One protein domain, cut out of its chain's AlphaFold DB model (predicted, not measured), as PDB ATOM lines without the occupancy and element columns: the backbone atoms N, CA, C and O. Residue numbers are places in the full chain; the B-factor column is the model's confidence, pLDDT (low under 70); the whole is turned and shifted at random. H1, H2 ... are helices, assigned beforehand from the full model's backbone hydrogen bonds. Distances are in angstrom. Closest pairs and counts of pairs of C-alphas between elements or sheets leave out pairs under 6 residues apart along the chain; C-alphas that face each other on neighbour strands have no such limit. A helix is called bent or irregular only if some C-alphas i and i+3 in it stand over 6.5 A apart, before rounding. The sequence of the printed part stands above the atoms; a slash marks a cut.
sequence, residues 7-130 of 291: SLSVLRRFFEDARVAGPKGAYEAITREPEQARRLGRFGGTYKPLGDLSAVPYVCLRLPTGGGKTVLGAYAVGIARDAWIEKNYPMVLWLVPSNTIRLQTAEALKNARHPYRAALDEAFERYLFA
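What this domain is: This is residues 7 to 130 of the 291 residues of an uncharacterized protein of Roseospira goensis (UniProt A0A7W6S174). Three helical rods, H1a, H3 and H5, stand side by side in a row and run the same way, with H3 in the middle. At one end of the row the bent helix H1 folds back as H1b, which makes a corner with H2; at the other end H4 makes a corner with H5, and two long links, residues 44 to 68 and 86 to 98, join the parts. The printed part has 124 residues with five named helices, in the order H1, H2, H3, H4, H5, and no named strand; its class is all helix. It is compact, with a radius of gyration of the C-alphas of 15.7 A, and rounded, spanning 40 by 36 by 29 A.

Where its parts are: Start with H1, residues 7 to 32, the longest helix; by its hydrogen bonds it was assigned as one helix, but it is bent, with C-alphas 20 and 23 8.9 A apart. Find C-alpha 7 at (44.004, 6.412, -6.296); from there the arm H1a, residues 7 to 20, runs 20.5 A, and the arm H1b covers residues 23 to 32. H2 is residues 34 to 43 and irregular, with C-alphas 39 and 42 9.2 A apart. H3, residues 69 to 85, begins at (34.846, 10.242, -10.634) and runs 21.6 A; it has a kink of 36 degrees near residue 79 and is only just irregular, with C-alphas 82 and 85 6.6 A apart. H4 is residues 99 to 110, 16.3 A long. H5, residues 115 to 128, runs 19.8 A to C-alpha 128 at (47.493, 4.060, -33.018); it is only just irregular, with C-alphas 123 and 126 7.0 A apart.

How they stand to each other: Look first at H1a and H1b, which touch at a steep tilt of 49 degrees, opposite ways; their closest C-alphas are those of Ala 18 and Ala 26, 4.9 A apart. H1a touches H3 at a shallow tilt of 23 degrees, the same way, closest at C-alphas Phe 15 and Ala 83, 5.6 A. H3 touches H5 at a shallow tilt of 21 degrees, the same way, closest at C-alphas Val 71 and Tyr 116, 5.1 A. H1b and H2 only just touch, and only at the corner, with 3 pairs of C-alphas within 8 A, the closest those of Thr 31 and Ala 37, 5.5 A. H4 and H5 touch only at the corner, closest at C-alphas Leu 109 and Arg 117, 4.9 A. H2 and H3 are apart. Every O i to N i+4 pair is within hydrogen-bond range in H1b and H4; the figures are 9 of 10 in H1a, 4 of 6 in H2, 12 of 13 in H3 and 8 of 10 in H5.

The domain as a whole: The two C-alphas farthest apart are those of Arg 42 and Phe 129, 45.0 A. The printed part has no cut. The links H2 to H3 and H3 to H4 are long, with 25 and 13 residues. Mean pLDDT of the printed part is 85.2; residues 66 to 67, 87 to 88 and 125 to 130 are under 70.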
ATOM      1  N   SER A   7      44.920   7.526  -6.019       84.94
ATOM      2  CA  SER A   7      44.004   6.412  -6.296       84.94
ATOM      3  C   SER A   7      44.334   5.656  -7.592       84.94
ATOM      4  O   SER A   7      44.115   4.451  -7.653       84.94
ATOM      5  N   LEU A   8      44.858   6.335  -8.617       88.88
ATOM      6  CA  LEU A   8      45.250   5.722  -9.889       88.88
ATOM      7  C   LEU A   8      46.548   4.915  -9.752       88.88
ATOM      8  O   LEU A   8      46.634   3.818 -10.295       88.88
ATOM      9  N   SER A   9      47.525   5.400  -8.978       89.12
ATOM     10  CA  SER A   9      48.746   4.630  -8.693       89.12
ATOM     11  C   SER A   9      48.443   3.353  -7.907       89.12
ATOM     12  O   SER A   9      48.962   2.289  -8.233       89.12
ATOM     13  N   VAL A  10      47.521   3.422  -6.940       92.12
ATOM     14  CA  VAL A  10      47.029   2.239  -6.214       92.12
ATOM     15  C   VAL A  10      46.285   1.273  -7.142       92.12
ATOM     16  O   VAL A  10      46.467   0.066  -7.019       92.12
ATOM     17  N   LEU A  11      45.478   1.775  -8.086       94.50
ATOM     18  CA  LEU A  11      44.802   0.929  -9.075       94.50
ATOM     19  C   LEU A  11      45.806   0.177  -9.962       94.50
ATOM     20  O   LEU A  11      45.638  -1.019 -10.184       94.50
ATOM     21  N   ARG A  12      46.842   0.869 -10.454       93.94
ATOM     22  CA  ARG A  12      47.910   0.256 -11.256       93.94
ATOM     23  C   ARG A  12      48.590  -0.869 -10.481       93.94
ATOM     24  O   ARG A  12      48.608  -1.999 -10.957       93.94
ATOM     25  N   ARG A  13      49.037  -0.569  -9.260       93.06
ATOM     26  CA  ARG A  13      49.668  -1.553  -8.378       93.06
ATOM     27  C   ARG A  13      48.756  -2.748  -8.100       93.06
ATOM     28  O   ARG A  13      49.218  -3.878  -8.124       93.06
ATOM     29  N   PHE A  14      47.460  -2.522  -7.878       95.19
ATOM     30  CA  PHE A  14      46.507  -3.616  -7.685       95.19
ATOM     31  C   PHE A  14      46.473  -4.575  -8.879       95.19
ATOM     32  O   PHE A  14      46.496  -5.785  -8.672       95.19
ATOM     33  N   PHE A  15      46.432  -4.062 -10.111       93.94
ATOM     34  CA  PHE A  15      46.461  -4.913 -11.300       93.94
ATOM     35  C   PHE A  15      47.795  -5.649 -11.463       93.94
ATOM     36  O   PHE A  15      47.783  -6.840 -11.761       93.94
ATOM     37  N   GLU A  16      48.920  -4.975 -11.223       87.50
ATOM     38  CA  GLU A  16      50.260  -5.577 -11.287       87.50
ATOM     39  C   GLU A  16      50.415  -6.708 -10.254       87.50
ATOM     40  O   GLU A  16      50.742  -7.839 -10.616       87.50
ATOM     41  N   ASP A  17      50.071  -6.447  -8.990       89.75
ATOM     42  CA  ASP A  17      50.122  -7.434  -7.906       89.75
ATOM     43  C   ASP A  17      49.143  -8.595  -8.160       89.75
ATOM     44  O   ASP A  17      49.440  -9.752  -7.846       89.75
ATOM     45  N   ALA A  18      47.978  -8.322  -8.765       92.38
ATOM     46  CA  ALA A  18      46.977  -9.346  -9.063       92.38
ATOM     47  C   ALA A  18      47.477 -10.377 -10.079       92.38
ATOM     48  O   ALA A  18      46.980 -11.503 -10.081       92.38
ATOM     49  N   ARG A  19      48.457 -10.034 -10.924       83.50
ATOM     50  CA  ARG A  19      49.038 -10.987 -11.884       83.50
ATOM     51  C   ARG A  19      49.901 -12.030 -11.201       83.50
ATOM     52  O   ARG A  19      49.996 -13.153 -11.677       83.50
ATOM     53  N   VAL A  20      50.527 -11.639 -10.096       84.62
ATOM     54  CA  VAL A  20      51.465 -12.477  -9.351       84.62
ATOM     55  C   VAL A  20      50.734 -13.263  -8.268       84.62
ATOM     56  O   VAL A  20      50.894 -14.474  -8.161       84.62
ATOM     57  N   ALA A  21      49.913 -12.582  -7.467       90.12
ATOM     58  CA  ALA A  21      49.291 -13.142  -6.266       90.12
ATOM     59  C   ALA A  21      47.784 -13.433  -6.417       90.12
ATOM     60  O   ALA A  21      47.125 -13.843  -5.456       90.12
ATOM     61  N   GLY A  22      47.216 -13.194  -7.603       91.06
ATOM     62  CA  GLY A  22      45.775 -13.231  -7.844       91.06
ATOM     63  C   GLY A  22      45.034 -12.011  -7.262       91.06
ATOM     64  O   GLY A  22      45.543 -11.334  -6.360       91.06
ATOM     65  N   PRO A  23      43.793 -11.727  -7.711       93.94
ATOM     66  CA  PRO A  23      43.046 -10.537  -7.284       93.94
ATOM     67  C   PRO A  23      42.840 -10.434  -5.767       93.94
ATOM     68  O   PRO A  23      42.975  -9.358  -5.185       93.94
ATOM     69  N   LYS A  24      42.551 -11.565  -5.109       93.62
ATOM     70  CA  LYS A  24      42.370 -11.618  -3.653       93.62
ATOM     71  C   LYS A  24      43.658 -11.271  -2.908       93.62
ATOM     72  O   LYS A  24      43.617 -10.446  -1.998       93.62
ATOM     73  N   GLY A  25      44.777 -11.886  -3.296       92.88
ATOM     74  CA  GLY A  25      46.076 -11.659  -2.662       92.88
ATOM     75  C   GLY A  25      46.508 -10.202  -2.783       92.88
ATOM     76  O   GLY A  25      46.828  -9.574  -1.776       92.88
ATOM     77  N   ALA A  26      46.402  -9.640  -3.989       94.94
ATOM     78  CA  ALA A  26      46.718  -8.240  -4.260       94.94
ATOM     79  C   ALA A  26      45.857  -7.267  -3.444       94.94
ATOM     80  O   ALA A  26      46.375  -6.365  -2.785       94.94
ATOM     81  N   TYR A  27      44.534  -7.467  -3.439       95.06
ATOM     82  CA  TYR A  27      43.623  -6.609  -2.685       95.06
ATOM     83  C   TYR A  27      43.916  -6.648  -1.182       95.06
ATOM     84  O   TYR A  27      44.003  -5.605  -0.533       95.06
ATOM     85  N   GLU A  28      44.067  -7.843  -0.610       93.12
ATOM     86  CA  GLU A  28      44.321  -7.996   0.822       93.12
ATOM     87  C   GLU A  28      45.692  -7.450   1.234       93.12
ATOM     88  O   GLU A  28      45.803  -6.869   2.312       93.12
ATOM     89  N   ALA A  29      46.716  -7.588   0.388       93.19
ATOM     90  CA  ALA A  29      48.031  -7.008   0.641       93.19
ATOM     91  C   ALA A  29      47.955  -5.474   0.705       93.19
ATOM     92  O   ALA A  29      48.361  -4.883   1.702       93.19
ATOM     93  N   ILE A  30      47.347  -4.841  -0.305       93.81
ATOM     94  CA  ILE A  30      47.229  -3.377  -0.393       93.81
ATOM     95  C   ILE A  30      46.360  -2.815   0.738       93.81
ATOM     96  O   ILE A  30      46.704  -1.812   1.358       93.81
ATOM     97  N   THR A  31      45.219  -3.438   1.031       92.94
ATOM     98  CA  THR A  31      44.267  -2.898   2.019       92.94
ATOM     99  C   THR A  31      44.710  -3.066   3.472       92.94
ATOM    100  O   THR A  31      44.216  -2.336   4.333       92.94
ATOM    101  N   ARG A  32      45.655  -3.975   3.754       91.50
ATOM    102  CA  ARG A  32      46.266  -4.145   5.083       91.50
ATOM    103  C   ARG A  32      47.375  -3.134   5.376       91.50
ATOM    104  O   ARG A  32      47.761  -3.000   6.536       91.50
ATOM    105  N   GLU A  33      47.875  -2.413   4.374       93.19
ATOM    106  CA  GLU A  33      48.890  -1.381   4.592       93.19
ATOM    107  C   GLU A  33      48.357  -0.288   5.530       93.19
ATOM    108  O   GLU A  33      47.246   0.201   5.305       93.19
ATOM    109  N   PRO A  34      49.121   0.157   6.549       92.19
ATOM    110  CA  PRO A  34      48.613   1.083   7.562       92.19
ATOM    111  C   PRO A  34      47.993   2.368   6.992       92.19
ATOM    112  O   PRO A  34      46.951   2.820   7.472       92.19
ATOM    113  N   GLU A  35      48.588   2.948   5.939       89.56
ATOM    114  CA  GLU A  35      48.035   4.138   5.278       89.56
ATOM    115  C   GLU A  35      46.682   3.836   4.615       89.56
ATOM    116  O   GLU A  35      45.729   4.603   4.786       89.56
ATOM    117  N   GLN A  36      46.574   2.721   3.886       89.06
ATOM    118  CA  GLN A  36      45.349   2.339   3.178       89.06
ATOM    119  C   GLN A  36      44.249   1.911   4.142       89.06
ATOM    120  O   GLN A  36      43.121   2.389   4.020       89.06
ATOM    121  N   ALA A  37      44.577   1.099   5.147       89.69
ATOM    122  CA  ALA A  37      43.653   0.691   6.196       89.69
ATOM    123  C   ALA A  37      43.042   1.915   6.898       89.69
ATOM    124  O   ALA A  37      41.821   2.007   7.048       89.69
ATOM    125  N   ARG A  38      43.868   2.920   7.232       89.31
ATOM    126  CA  ARG A  38      43.399   4.183   7.823       89.31
ATOM    127  C   ARG A  38      42.473   4.960   6.884       89.31
ATOM    128  O   ARG A  38      41.479   5.520   7.337       89.31
ATOM    129  N   ARG A  39      42.785   5.013   5.584       86.88
ATOM    130  CA  ARG A  39      41.966   5.720   4.578       86.88
ATOM    131  C   ARG A  39      40.635   5.022   4.299       86.88
ATOM    132  O   ARG A  39      39.632   5.696   4.066       86.88
ATOM    133  N   LEU A  40      40.624   3.693   4.289       87.81
ATOM    134  CA  LEU A  40      39.440   2.886   4.008       87.81
ATOM    135  C   LEU A  40      38.504   2.803   5.217       87.81
ATOM    136  O   LEU A  40      37.283   2.803   5.039       87.81
ATOM    137  N   GLY A  41      39.045   2.760   6.439       87.69
ATOM    138  CA  GLY A  41      38.260   2.607   7.663       87.69
ATOM    139  C   GLY A  41      37.304   1.415   7.562       87.69
ATOM    140  O   GLY A  41      37.690   0.332   7.131       87.69
ATOM    141  N   ARG A  42      36.017   1.632   7.860       85.62
ATOM    142  CA  ARG A  42      34.968   0.591   7.780       85.62
ATOM    143  C   ARG A  42      34.701   0.024   6.380       85.62
ATOM    144  O   ARG A  42      33.902  -0.893   6.244       85.62
ATOM    145  N   PHE A  43      35.267   0.631   5.338       82.38
ATOM    146  CA  PHE A  43      35.113   0.179   3.954       82.38
ATOM    147  C   PHE A  43      36.249  -0.749   3.513       82.38
ATOM    148  O   PHE A  43      36.185  -1.283   2.408       82.38
ATOM    149  N   GLY A  44      37.271  -0.936   4.355       78.88
ATOM    150  CA  GLY A  44      38.233  -2.021   4.200       78.88
ATOM    151  C   GLY A  44      37.567  -3.344   4.571       78.88
ATOM    152  O   GLY A  44      36.801  -3.409   5.530       78.88
ATOM    153  N   GLY A  45      37.819  -4.395   3.795       81.38
ATOM    154  CA  GLY A  45      37.186  -5.693   4.002       81.38
ATOM    155  C   GLY A  45      37.964  -6.828   3.355       81.38
ATOM    156  O   GLY A  45      39.082  -6.644   2.890       81.38
ATOM    157  N   THR A  46      37.367  -8.014   3.328       86.19
ATOM    158  CA  THR A  46      37.922  -9.171   2.616       86.19
ATOM    159  C   THR A  46      37.467  -9.151   1.162       86.19
ATOM    160  O   THR A  46      36.305  -8.853   0.875       86.19
ATOM    161  N   TYR A  47      38.362  -9.512   0.246       91.56
ATOM    162  CA  TYR A  47      38.019  -9.659  -1.163       91.56
ATOM    163  C   TYR A  47      37.033 -10.814  -1.374       91.56
ATOM    164  O   TYR A  47      37.251 -11.917  -0.864       91.56
ATOM    165  N   LYS A  48      35.963 -10.586  -2.143       90.75
ATOM    166  CA  LYS A  48      34.943 -11.601  -2.448       90.75
ATOM    167  C   LYS A  48      34.889 -11.856  -3.955       90.75
ATOM    168  O   LYS A  48      34.249 -11.087  -4.654       90.75
ATOM    169  N   PRO A  49      35.529 -12.914  -4.476       88.06
ATOM    170  CA  PRO A  49      35.539 -13.176  -5.912       88.06
ATOM    171  C   PRO A  49      34.127 -13.208  -6.517       88.06
ATOM    172  O   PRO A  49      33.173 -13.660  -5.880       88.06
ATOM    173  N   LEU A  50      33.997 -12.726  -7.753       87.00
ATOM    174  CA  LEU A  50      32.731 -12.720  -8.481       87.00
ATOM    175  C   LEU A  50      32.443 -14.115  -9.039       87.00
ATOM    176  O   LEU A  50      32.831 -14.378 -10.165       87.00
ATOM    177  N   GLY A  51      31.773 -14.993  -8.286       85.56
ATOM    178  CA  GLY A  51      31.307 -16.306  -8.774       85.56
ATOM    179  C   GLY A  51      32.311 -17.023  -9.692       85.56
ATOM    180  O   GLY A  51      33.474 -17.206  -9.327       85.56
ATOM    181  N   ASP A  52      31.872 -17.346 -10.910       87.81
ATOM    182  CA  ASP A  52      32.670 -18.033 -11.941       87.81
ATOM    183  C   ASP A  52      33.818 -17.184 -12.527       87.81
ATOM    184  O   ASP A  52      34.690 -17.689 -13.228       87.81
ATOM    185  N   LEU A  53      33.871 -15.889 -12.210       88.00
ATOM    186  CA  LEU A  53      34.901 -14.934 -12.624       88.00
ATOM    187  C   LEU A  53      35.962 -14.734 -11.533       88.00
ATOM    188  O   LEU A  53      36.490 -13.637 -11.355       88.00
ATOM    189  N   SER A  54      36.290 -15.786 -10.783       83.75
ATOM    190  CA  SER A  54      37.207 -15.704  -9.637       83.75
ATOM    191  C   SER A  54      38.625 -15.221  -9.981       83.75
ATOM    192  O   SER A  54      39.296 -14.630  -9.133       83.75
ATOM    193  N   ALA A  55      39.056 -15.419 -11.231       84.88
ATOM    194  CA  ALA A  55      40.328 -14.936 -11.765       84.88
ATOM    195  C   ALA A  55      40.272 -13.491 -12.305       84.88
ATOM    196  O   ALA A  55      41.313 -12.915 -12.614       84.88
ATOM    197  N   VAL A  56      39.081 -12.893 -12.433       90.00
ATOM    198  CA  VAL A  56      38.917 -11.538 -12.976       90.00
ATOM    199  C   VAL A  56      39.053 -10.514 -11.847       90.00
ATOM    200  O   VAL A  56      38.240 -10.513 -10.917       90.00
ATOM    201  N   PRO A  57      40.041  -9.603 -11.905       93.12
ATOM    202  CA  PRO A  57      40.174  -8.560 -10.908       93.12
ATOM    203  C   PRO A  57      39.047  -7.543 -11.051       93.12
ATOM    204  O   PRO A  57      38.830  -6.947 -12.103       93.12
ATOM    205  N   TYR A  58      38.365  -7.299  -9.943       92.88
ATOM    206  CA  TYR A  58      37.411  -6.211  -9.785       92.88
ATOM    207  C   TYR A  58      37.708  -5.455  -8.486       92.88
ATOM    208  O   TYR A  58      38.070  -6.066  -7.480       92.88
ATOM    209  N   VAL A  59      37.572  -4.130  -8.491       92.88
ATOM    210  CA  VAL A  59      37.812  -3.275  -7.318       92.88
ATOM    211  C   VAL A  59      36.912  -2.043  -7.374       92.88
ATOM    212  O   VAL A  59      36.497  -1.609  -8.446       92.88
ATOM    213  N   CYS A  60      36.605  -1.464  -6.215       90.25
ATOM    214  CA  CYS A  60      35.880  -0.202  -6.112       90.25
ATOM    215  C   CYS A  60      36.824   0.906  -5.642       90.25
ATOM    216  O   CYS A  60      37.404   0.822  -4.558       90.25
ATOM    217  N   LEU A  61      36.950   1.968  -6.440       88.00
ATOM    218  CA  LEU A  61      37.705   3.156  -6.058       88.00
ATOM    219  C   LEU A  61      36.792   4.141  -5.332       88.00
ATOM    220  O   LEU A  61      35.856   4.707  -5.900       88.00
ATOM    221  N   ARG A  62      37.085   4.375  -4.054       83.44
ATOM    222  CA  ARG A  62      36.336   5.327  -3.237       83.44
ATOM    223  C   ARG A  62      36.837   6.748  -3.482       83.44
ATOM    224  O   ARG A  62      37.981   7.072  -3.179       83.44
ATOM    225  N   LEU A  63      35.943   7.609  -3.961       81.00
ATOM    226  CA  LEU A  63      36.227   9.016  -4.244       81.00
ATOM    227  C   LEU A  63      35.190   9.924  -3.568       81.00
ATOM    228  O   LEU A  63      33.999   9.582  -3.585       81.00
ATOM    229  N   PRO A  64      35.588  11.094  -3.033       75.00
ATOM    230  CA  PRO A  64      34.647  12.076  -2.502       75.00
ATOM    231  C   PRO A  64      33.679  12.578  -3.588       75.00
ATOM    232  O   PRO A  64      33.901  12.419  -4.796       75.00
ATOM    233  N   THR A  65      32.544  13.137  -3.174       70.62
ATOM    234  CA  THR A  65      31.613  13.822  -4.086       70.62
ATOM    235  C   THR A  65      32.312  15.043  -4.690       70.62
ATOM    236  O   THR A  65      33.057  15.720  -3.992       70.62
ATOM    237  N   GLY A  66      32.163  15.267  -5.999       67.62
ATOM    238  CA  GLY A  66      32.921  16.296  -6.731       67.62
ATOM    239  C   GLY A  66      34.364  15.913  -7.098       67.62
ATOM    240  O   GLY A  66      34.988  16.606  -7.888       67.62
ATOM    241  N   GLY A  67      34.886  14.776  -6.619       65.56
ATOM    242  CA  GLY A  67      36.266  14.328  -6.864       65.56
ATOM    243  C   GLY A  67      36.563  13.790  -8.272       65.56
ATOM    244  O   GLY A  67      37.395  12.900  -8.401       65.56
ATOM    245  N   GLY A  68      35.845  14.244  -9.305       81.06
ATOM    246  CA  GLY A  68      36.142  13.895 -10.700       81.06
ATOM    247  C   GLY A  68      36.018  12.405 -11.036       81.06
ATOM    248  O   GLY A  68      36.837  11.878 -11.780       81.06
ATOM    249  N   LYS A  69      35.005  11.708 -10.496       86.69
ATOM    250  CA  LYS A  69      34.846  10.242 -10.634       86.69
ATOM    251  C   LYS A  69      34.931   9.764 -12.087       86.69
ATOM    252  O   LYS A  69      35.600   8.778 -12.369       86.69
ATOM    253  N   THR A  70      34.282  10.484 -12.998       87.06
ATOM    254  CA  THR A  70      34.265  10.142 -14.424       87.06
ATOM    255  C   THR A  70      35.619  10.384 -15.093       87.06
ATOM    256  O   THR A  70      36.059   9.534 -15.858       87.06
ATOM    257  N   VAL A  71      36.332  11.471 -14.750       87.50
ATOM    258  CA  VAL A  71      37.717  11.699 -15.218       87.50
ATOM    259  C   VAL A  71      38.613  10.545 -14.773       87.50
ATOM    260  O   VAL A  71      39.360   9.984 -15.564       87.50
ATOM    261  N   LEU A  72      38.512  10.160 -13.500       88.69
ATOM    262  CA  LEU A  72      39.317   9.081 -12.944       88.69
ATOM    263  C   LEU A  72      39.002   7.734 -13.611       88.69
ATOM    264  O   LEU A  72      39.914   6.951 -13.857       88.69
ATOM    265  N   GLY A  73      37.733   7.488 -13.949       89.94
ATOM    266  CA  GLY A  73      37.332   6.322 -14.735       89.94
ATOM    267  C   GLY A  73      37.964   6.295 -16.131       89.94
ATOM    268  O   GLY A  73      38.378   5.229 -16.569       89.94
ATOM    269  N   ALA A  74      38.111   7.445 -16.798       91.25
ATOM    270  CA  ALA A  74      38.773   7.526 -18.102       91.25
ATOM    271  C   ALA A  74      40.258   7.125 -18.013       91.25
ATOM    272  O   ALA A  74      40.698   6.238 -18.739       91.25
ATOM    273  N   TYR A  75      41.005   7.668 -17.044       90.88
ATOM    274  CA  TYR A  75      42.398   7.259 -16.805       90.88
ATOM    275  C   TYR A  75      42.532   5.789 -16.373       90.88
ATOM    276  O   TYR A  75      43.508   5.119 -16.717       90.88
ATOM    277  N   ALA A  76      41.553   5.260 -15.632       92.56
ATOM    278  CA  ALA A  76      41.553   3.865 -15.200       92.56
ATOM    279  C   ALA A  76      41.522   2.880 -16.381       92.56
ATOM    280  O   ALA A  76      42.079   1.790 -16.259       92.56
ATOM    281  N   VAL A  77      40.929   3.260 -17.521       92.00
ATOM    282  CA  VAL A  77      40.914   2.430 -18.736       92.00
ATOM    283  C   VAL A  77      42.337   2.178 -19.245       92.00
ATOM    284  O   VAL A  77      42.701   1.024 -19.468       92.00
ATOM    285  N   GLY A  78      43.154   3.228 -19.382       88.31
ATOM    286  CA  GLY A  78      44.548   3.097 -19.827       88.31
ATOM    287  C   GLY A  78      45.394   2.267 -18.859       88.31
ATOM    288  O   GLY A  78      46.168   1.411 -19.276       88.31
ATOM    289  N   ILE A  79      45.178   2.439 -17.553       90.25
ATOM    290  CA  ILE A  79      45.856   1.632 -16.529       90.25
ATOM    291  C   ILE A  79      45.465   0.159 -16.633       90.25
ATOM    292  O   ILE A  79      46.345  -0.695 -16.644       90.25
ATOM    293  N   ALA A  80      44.169  -0.155 -16.717       91.06
ATOM    294  CA  ALA A  80      43.703  -1.534 -16.834       91.06
ATOM    295  C   ALA A  80      44.219  -2.195 -18.119       91.06
ATOM    296  O   ALA A  80      44.583  -3.370 -18.107       91.06
ATOM    297  N   ARG A  81      44.291  -1.433 -19.216       88.25
ATOM    298  CA  ARG A  81      44.909  -1.877 -20.463       88.25
ATOM    299  C   ARG A  81      46.358  -2.309 -20.245       88.25
ATOM    300  O   ARG A  81      46.684  -3.456 -20.535       88.25
ATOM    301  N   ASP A  82      47.188  -1.397 -19.738       83.44
ATOM    302  CA  ASP A  82      48.637  -1.599 -19.624       83.44
ATOM    303  C   ASP A  82      48.993  -2.642 -18.559       83.44
ATOM    304  O   ASP A  82      49.862  -3.479 -18.770       83.44
ATOM    305  N   ALA A  83      48.332  -2.585 -17.401       86.56
ATOM    306  CA  ALA A  83      48.698  -3.363 -16.221       86.56
ATOM    307  C   ALA A  83      47.962  -4.704 -16.108       86.56
ATOM    308  O   ALA A  83      48.349  -5.537 -15.292       86.56
ATOM    309  N   TRP A  84      46.887  -4.936 -16.873       85.31
ATOM    310  CA  TRP A  84      46.122  -6.185 -16.796       85.31
ATOM    311  C   TRP A  84      45.782  -6.787 -18.156       85.31
ATOM    312  O   TRP A  84      46.183  -7.916 -18.411       85.31
ATOM    313  N   ILE A  85      45.065  -6.062 -19.019       85.31
ATOM    314  CA  ILE A  85      44.411  -6.640 -20.205       85.31
ATOM    315  C   ILE A  85      45.402  -6.970 -21.335       85.31
ATOM    316  O   ILE A  85      45.147  -7.909 -22.086       85.31
ATOM    317  N   GLU A  86      46.488  -6.204 -21.483       71.81
ATOM    318  CA  GLU A  86      47.509  -6.357 -22.547       71.81
ATOM    319  C   GLU A  86      46.943  -6.389 -23.970       71.81
ATOM    320  O   GLU A  86      47.448  -7.070 -24.861       71.81
ATOM    321  N   LYS A  87      45.862  -5.646 -24.208       67.44
ATOM    322  CA  LYS A  87      45.310  -5.455 -25.551       67.44
ATOM    323  C   LYS A  87      45.331  -3.986 -25.898       67.44
ATOM    324  O   LYS A  87      44.829  -3.186 -25.123       67.44
ATOM    325  N   ASN A  88      45.810  -3.649 -27.089       62.03
ATOM    326  CA  ASN A  88      45.918  -2.257 -27.535       62.03
ATOM    327  C   ASN A  88      44.564  -1.524 -27.519       62.03
ATOM    328  O   ASN A  88      44.509  -0.357 -27.141       62.03
ATOM    329  N   TYR A  89      43.471  -2.234 -27.833       75.00
ATOM    330  CA  TYR A  89      42.111  -1.687 -27.907       75.00
ATOM    331  C   TYR A  89      41.113  -2.563 -27.125       75.00
ATOM    332  O   TYR A  89      40.441  -3.420 -27.705       75.00
ATOM    333  N   PRO A  90      41.028  -2.418 -25.791       80.38
ATOM    334  CA  PRO A  90      40.062  -3.152 -24.991       80.38
ATOM    335  C   PRO A  90      38.656  -2.569 -25.179       80.38
ATOM    336  O   PRO A  90      38.465  -1.355 -25.237       80.38
ATOM    337  N   MET A  91      37.649  -3.439 -25.216       83.69
ATOM    338  CA  MET A  91      36.254  -3.006 -25.151       83.69
ATOM    339  C   MET A  91      35.922  -2.566 -23.723       83.69
ATOM    340  O   MET A  91      36.146  -3.317 -22.773       83.69
ATOM    341  N   VAL A  92      35.355  -1.367 -23.573       89.69
ATOM    342  CA  VAL A  92      34.938  -0.819 -22.274       89.69
ATOM    343  C   VAL A  92      33.419  -0.735 -22.211       89.69
ATOM    344  O   VAL A  92      32.795  -0.053 -23.023       89.69
ATOM    345  N   LEU A  93      32.823  -1.381 -21.207       91.31
ATOM    346  CA  LEU A  93      31.408  -1.221 -20.877       91.31
ATOM    347  C   LEU A  93      31.255  -0.227 -19.720       91.31
ATOM    348  O   LEU A  93      31.584  -0.534 -18.576       91.31
ATOM    349  N   TRP A  94      30.739   0.968 -20.017       91.94
ATOM    350  CA  TRP A  94      30.545   2.024 -19.023       91.94
ATOM    351  C   TRP A  94      29.101   2.047 -18.509       91.94
ATOM    352  O   TRP A  94      28.196   2.566 -19.164       91.94
ATOM    353  N   LEU A  95      28.879   1.497 -17.315       92.62
ATOM    354  CA  LEU A  95      27.555   1.434 -16.693       92.62
ATOM    355  C   LEU A  95      27.270   2.678 -15.842       92.62
ATOM    356  O   LEU A  95      28.127   3.157 -15.100       92.62
ATOM    357  N   VAL A  96      26.045   3.196 -15.936       92.12
ATOM    358  CA  VAL A  96      25.575   4.385 -15.205       92.12
ATOM    359  C   VAL A  96      24.154   4.164 -14.681       92.12
ATOM    360  O   VAL A  96      23.402   3.403 -15.288       92.12
ATOM    361  N   PRO A  97      23.744   4.829 -13.585       92.19
ATOM    362  CA  PRO A  97      22.478   4.517 -12.922       92.19
ATOM    363  C   PRO A  97      21.246   5.174 -13.568       92.19
ATOM    364  O   PRO A  97      20.125   4.854 -13.189       92.19
ATOM    365  N   SER A  98      21.415   6.111 -14.512       94.50
ATOM    366  CA  SER A  98      20.290   6.780 -15.179       94.50
ATOM    367  C   SER A  98      20.606   7.194 -16.616       94.50
ATOM    368  O   SER A  98      21.762   7.421 -16.984       94.50
ATOM    369  N   ASN A  99      19.556   7.355 -17.428       93.06
ATOM    370  CA  ASN A  99      19.678   7.836 -18.807       93.06
ATOM    371  C   ASN A  99      20.246   9.259 -18.896       93.06
ATOM    372  O   ASN A  99      20.998   9.549 -19.823       93.06
ATOM    373  N   THR A 100      19.948  10.127 -17.928       93.00
ATOM    374  CA  THR A 100      20.506  11.486 -17.877       93.00
ATOM    375  C   THR A 100      22.027  11.449 -17.753       93.00
ATOM    376  O   THR A 100      22.722  12.080 -18.545       93.00
ATOM    377  N   ILE A 101      22.553  10.638 -16.827       89.56
ATOM    378  CA  ILE A 101      24.002  10.472 -16.645       89.56
ATOM    379  C   ILE A 101      24.617   9.804 -17.880       89.56
ATOM    380  O   ILE A 101      25.710  10.187 -18.296       89.56
ATOM    381  N   ARG A 102      23.911   8.849 -18.505       91.12
ATOM    382  CA  ARG A 102      24.352   8.193 -19.747       91.12
ATOM    383  C   ARG A 102      24.569   9.195 -20.870       91.12
ATOM    384  O   ARG A 102      25.636   9.188 -21.470       91.12
ATOM    385  N   LEU A 103      23.582  10.047 -21.142       88.31
ATOM    386  CA  LEU A 103      23.661  11.039 -22.215       88.31
ATOM    387  C   LEU A 103      24.756  12.072 -21.937       88.31
ATOM    388  O   LEU A 103      25.591  12.306 -22.802       88.31
ATOM    389  N   GLN A 104      24.819  12.612 -20.717       89.12
ATOM    390  CA  GLN A 104      25.864  13.564 -20.324       89.12
ATOM    391  C   GLN A 104      27.271  12.968 -20.452       89.12
ATOM    392  O   GLN A 104      28.173  13.615 -20.978       89.12
ATOM    393  N   THR A 105      27.457  11.724 -20.002       89.56
ATOM    394  CA  THR A 105      28.752  11.036 -20.088       89.56
ATOM    395  C   THR A 105      29.109  10.725 -21.538       89.56
ATOM    396  O   THR A 105      30.242  10.962 -21.938       89.56
ATOM    397  N   ALA A 106      28.156  10.250 -22.344       87.44
ATOM    398  CA  ALA A 106      28.387   9.954 -23.754       87.44
ATOM    399  C   ALA A 106      28.771  11.209 -24.551       87.44
ATOM    400  O   ALA A 106      29.736  11.169 -25.306       87.44
ATOM    401  N   GLU A 107      28.072  12.331 -24.359       84.81
ATOM    402  CA  GLU A 107      28.419  13.596 -25.020       84.81
ATOM    403  C   GLU A 107      29.784  14.125 -24.564       84.81
ATOM    404  O   GLU A 107      30.599  14.544 -25.386       84.81
ATOM    405  N   ALA A 108      30.095  14.014 -23.271       87.62
ATOM    406  CA  ALA A 108      31.407  14.367 -22.741       87.62
ATOM    407  C   ALA A 108      32.539  13.480 -23.293       87.62
ATOM    408  O   ALA A 108      33.633  13.973 -23.534       87.62
ATOM    409  N   LEU A 109      32.297  12.184 -23.511       83.94
ATOM    410  CA  LEU A 109      33.281  11.264 -24.097       83.94
ATOM    411  C   LEU A 109      33.446  11.455 -25.613       83.94
ATOM    412  O   LEU A 109      34.507  11.154 -26.149       83.94
ATOM    413  N   LYS A 110      32.431  11.961 -26.319       78.75
ATOM    414  CA  LYS A 110      32.536  12.288 -27.753       78.75
ATOM    415  C   LYS A 110      33.254  13.612 -28.009       78.75
ATOM    416  O   LYS A 110      33.845  13.785 -29.069       78.75
ATOM    417  N   ASN A 111      33.182  14.555 -27.072       80.38
ATOM    418  CA  ASN A 111      33.752  15.886 -27.237       80.38
ATOM    419  C   ASN A 111      35.276  15.877 -27.028       80.38
ATOM    420  O   ASN A 111      35.740  15.779 -25.895       80.38
ATOM    421  N   ALA A 112      36.043  16.073 -28.105       77.00
ATOM    422  CA  ALA A 112      37.513  16.102 -28.099       77.00
ATOM    423  C   ALA A 112      38.134  17.132 -27.133       77.00
ATOM    424  O   ALA A 112      39.252  16.952 -26.667       77.00
ATOM    425  N   ARG A 113      37.416  18.209 -26.786       80.44
ATOM    426  CA  ARG A 113      37.905  19.234 -25.844       80.44
ATOM    427  C   ARG A 113      37.582  18.915 -24.386       80.44
ATOM    428  O   ARG A 113      37.945  19.678 -23.493       80.44
ATOM    429  N   HIS A 114      36.841  17.840 -24.128       87.81
ATOM    430  CA  HIS A 114      36.415  17.494 -22.784       87.81
ATOM    431  C   HIS A 114      37.507  16.690 -22.056       87.81
ATOM    432  O   HIS A 114      38.052  15.749 -22.638       87.81
ATOM    433  N   PRO A 115      37.778  16.949 -20.759       86.06
ATOM    434  CA  PRO A 115      38.829  16.246 -20.012       86.06
ATOM    435  C   PRO A 115      38.717  14.715 -20.005       86.06
ATOM    436  O   PRO A 115      39.721  14.020 -19.902       86.06
ATOM    437  N   TYR A 116      37.498  14.174 -20.100       88.19
ATOM    438  CA  TYR A 116      37.283  12.720 -20.160       88.19
ATOM    439  C   TYR A 116      37.835  12.125 -21.453       88.19
ATOM    440  O   TYR A 116      38.436  11.058 -21.422       88.19
ATOM    441  N   ARG A 117      37.606  12.817 -22.574       86.38
ATOM    442  CA  ARG A 117      38.067  12.382 -23.886       86.38
ATOM    443  C   ARG A 117      39.577  12.560 -24.001       86.38
ATOM    444  O   ARG A 117      40.238  11.594 -24.345       86.38
ATOM    445  N   ALA A 118      40.113  13.696 -23.548       83.94
ATOM    446  CA  ALA A 118      41.557  13.936 -23.502       83.94
ATOM    447  C   ALA A 118      42.330  12.840 -22.738       83.94
ATOM    448  O   ALA A 118      43.369  12.390 -23.199       83.94
ATOM    449  N   ALA A 119      41.802  12.355 -21.604       86.12
ATOM    450  CA  ALA A 119      42.430  11.272 -20.838       86.12
ATOM    451  C   ALA A 119      42.424   9.915 -21.570       86.12
ATOM    452  O   ALA A 119      43.321   9.096 -21.370       86.12
ATOM    453  N   LEU A 120      41.400   9.647 -22.389       86.31
ATOM    454  CA  LEU A 120      41.364   8.455 -23.238       86.31
ATOM    455  C   LEU A 120      42.299   8.622 -24.434       86.31
ATOM    456  O   LEU A 120      43.057   7.705 -24.729       86.31
ATOM    457  N   ASP A 121      42.288   9.782 -25.082       81.69
ATOM    458  CA  ASP A 121      43.172  10.062 -26.210       81.69
ATOM    459  C   ASP A 121      44.634   9.927 -25.783       81.69
ATOM    460  O   ASP A 121      45.327   9.092 -26.344       81.69
ATOM    461  N   GLU A 122      45.066  10.563 -24.690       80.81
ATOM    462  CA  GLU A 122      46.426  10.395 -24.151       80.81
ATOM    463  C   GLU A 122      46.785   8.915 -23.927       80.81
ATOM    464  O   GLU A 122      47.891   8.462 -24.241       80.81
ATOM    465  N   ALA A 123      45.841   8.129 -23.400       75.50
ATOM    466  CA  ALA A 123      46.074   6.717 -23.162       75.50
ATOM    467  C   ALA A 123      46.264   5.944 -24.474       75.50
ATOM    468  O   ALA A 123      47.136   5.075 -24.528       75.50
ATOM    469  N   PHE A 124      45.465   6.211 -25.510       72.06
ATOM    470  CA  PHE A 124      45.356   5.387 -26.723       72.06
ATOM    471  C   PHE A 124      46.073   5.949 -27.963       72.06
ATOM    472  O   PHE A 124      46.368   5.176 -28.877       72.06
ATOM    473  N   GLU A 125      46.449   7.228 -27.962       60.59
ATOM    474  CA  GLU A 125      47.230   7.923 -28.994       60.59
ATOM    475  C   GLU A 125      48.518   7.167 -29.310       60.59
ATOM    476  O   GLU A 125      48.789   6.832 -30.461       60.59
ATOM    477  N   ARG A 126      49.274   6.784 -28.274       51.03
ATOM    478  CA  ARG A 126      50.568   6.104 -28.434       51.03
ATOM    479  C   ARG A 126      50.481   4.792 -29.222       51.03
ATOM    480  O   ARG A 126      51.474   4.400 -29.822       51.03
ATOM    481  N   TYR A 127      49.326   4.123 -29.229       48.81
ATOM    482  CA  TYR A 127      49.161   2.781 -29.798       48.81
ATOM    483  C   TYR A 127      48.505   2.767 -31.180       48.81
ATOM    484  O   TYR A 127      48.650   1.775 -31.884       48.81
ATOM    485  N   LEU A 128      47.837   3.848 -31.602       47.62
ATOM    486  CA  LEU A 128      47.493   4.060 -33.018       47.62
ATOM    487  C   LEU A 128      48.748   4.261 -33.879       47.62
ATOM    488  O   LEU A 128      48.746   3.900 -35.052       47.62
ATOM    489  N   PHE A 129      49.818   4.787 -33.280       47.09
ATOM    490  CA  PHE A 129      51.051   5.164 -33.975       47.09
ATOM    491  C   PHE A 129      52.284   4.350 -33.546       47.09
ATOM    492  O   PHE A 129      53.403   4.666 -33.953       47.09
ATOM    493  N   ALA A 130      52.116   3.313 -32.714       49.53
ATOM    494  CA  ALA A 130      53.219   2.438 -32.329       49.53
ATOM    495  C   ALA A 130      53.667   1.583 -33.527       49.53
ATOM    496  O   ALA A 130      52.848   1.141 -34.330       49.53
TER     497      ALA A 130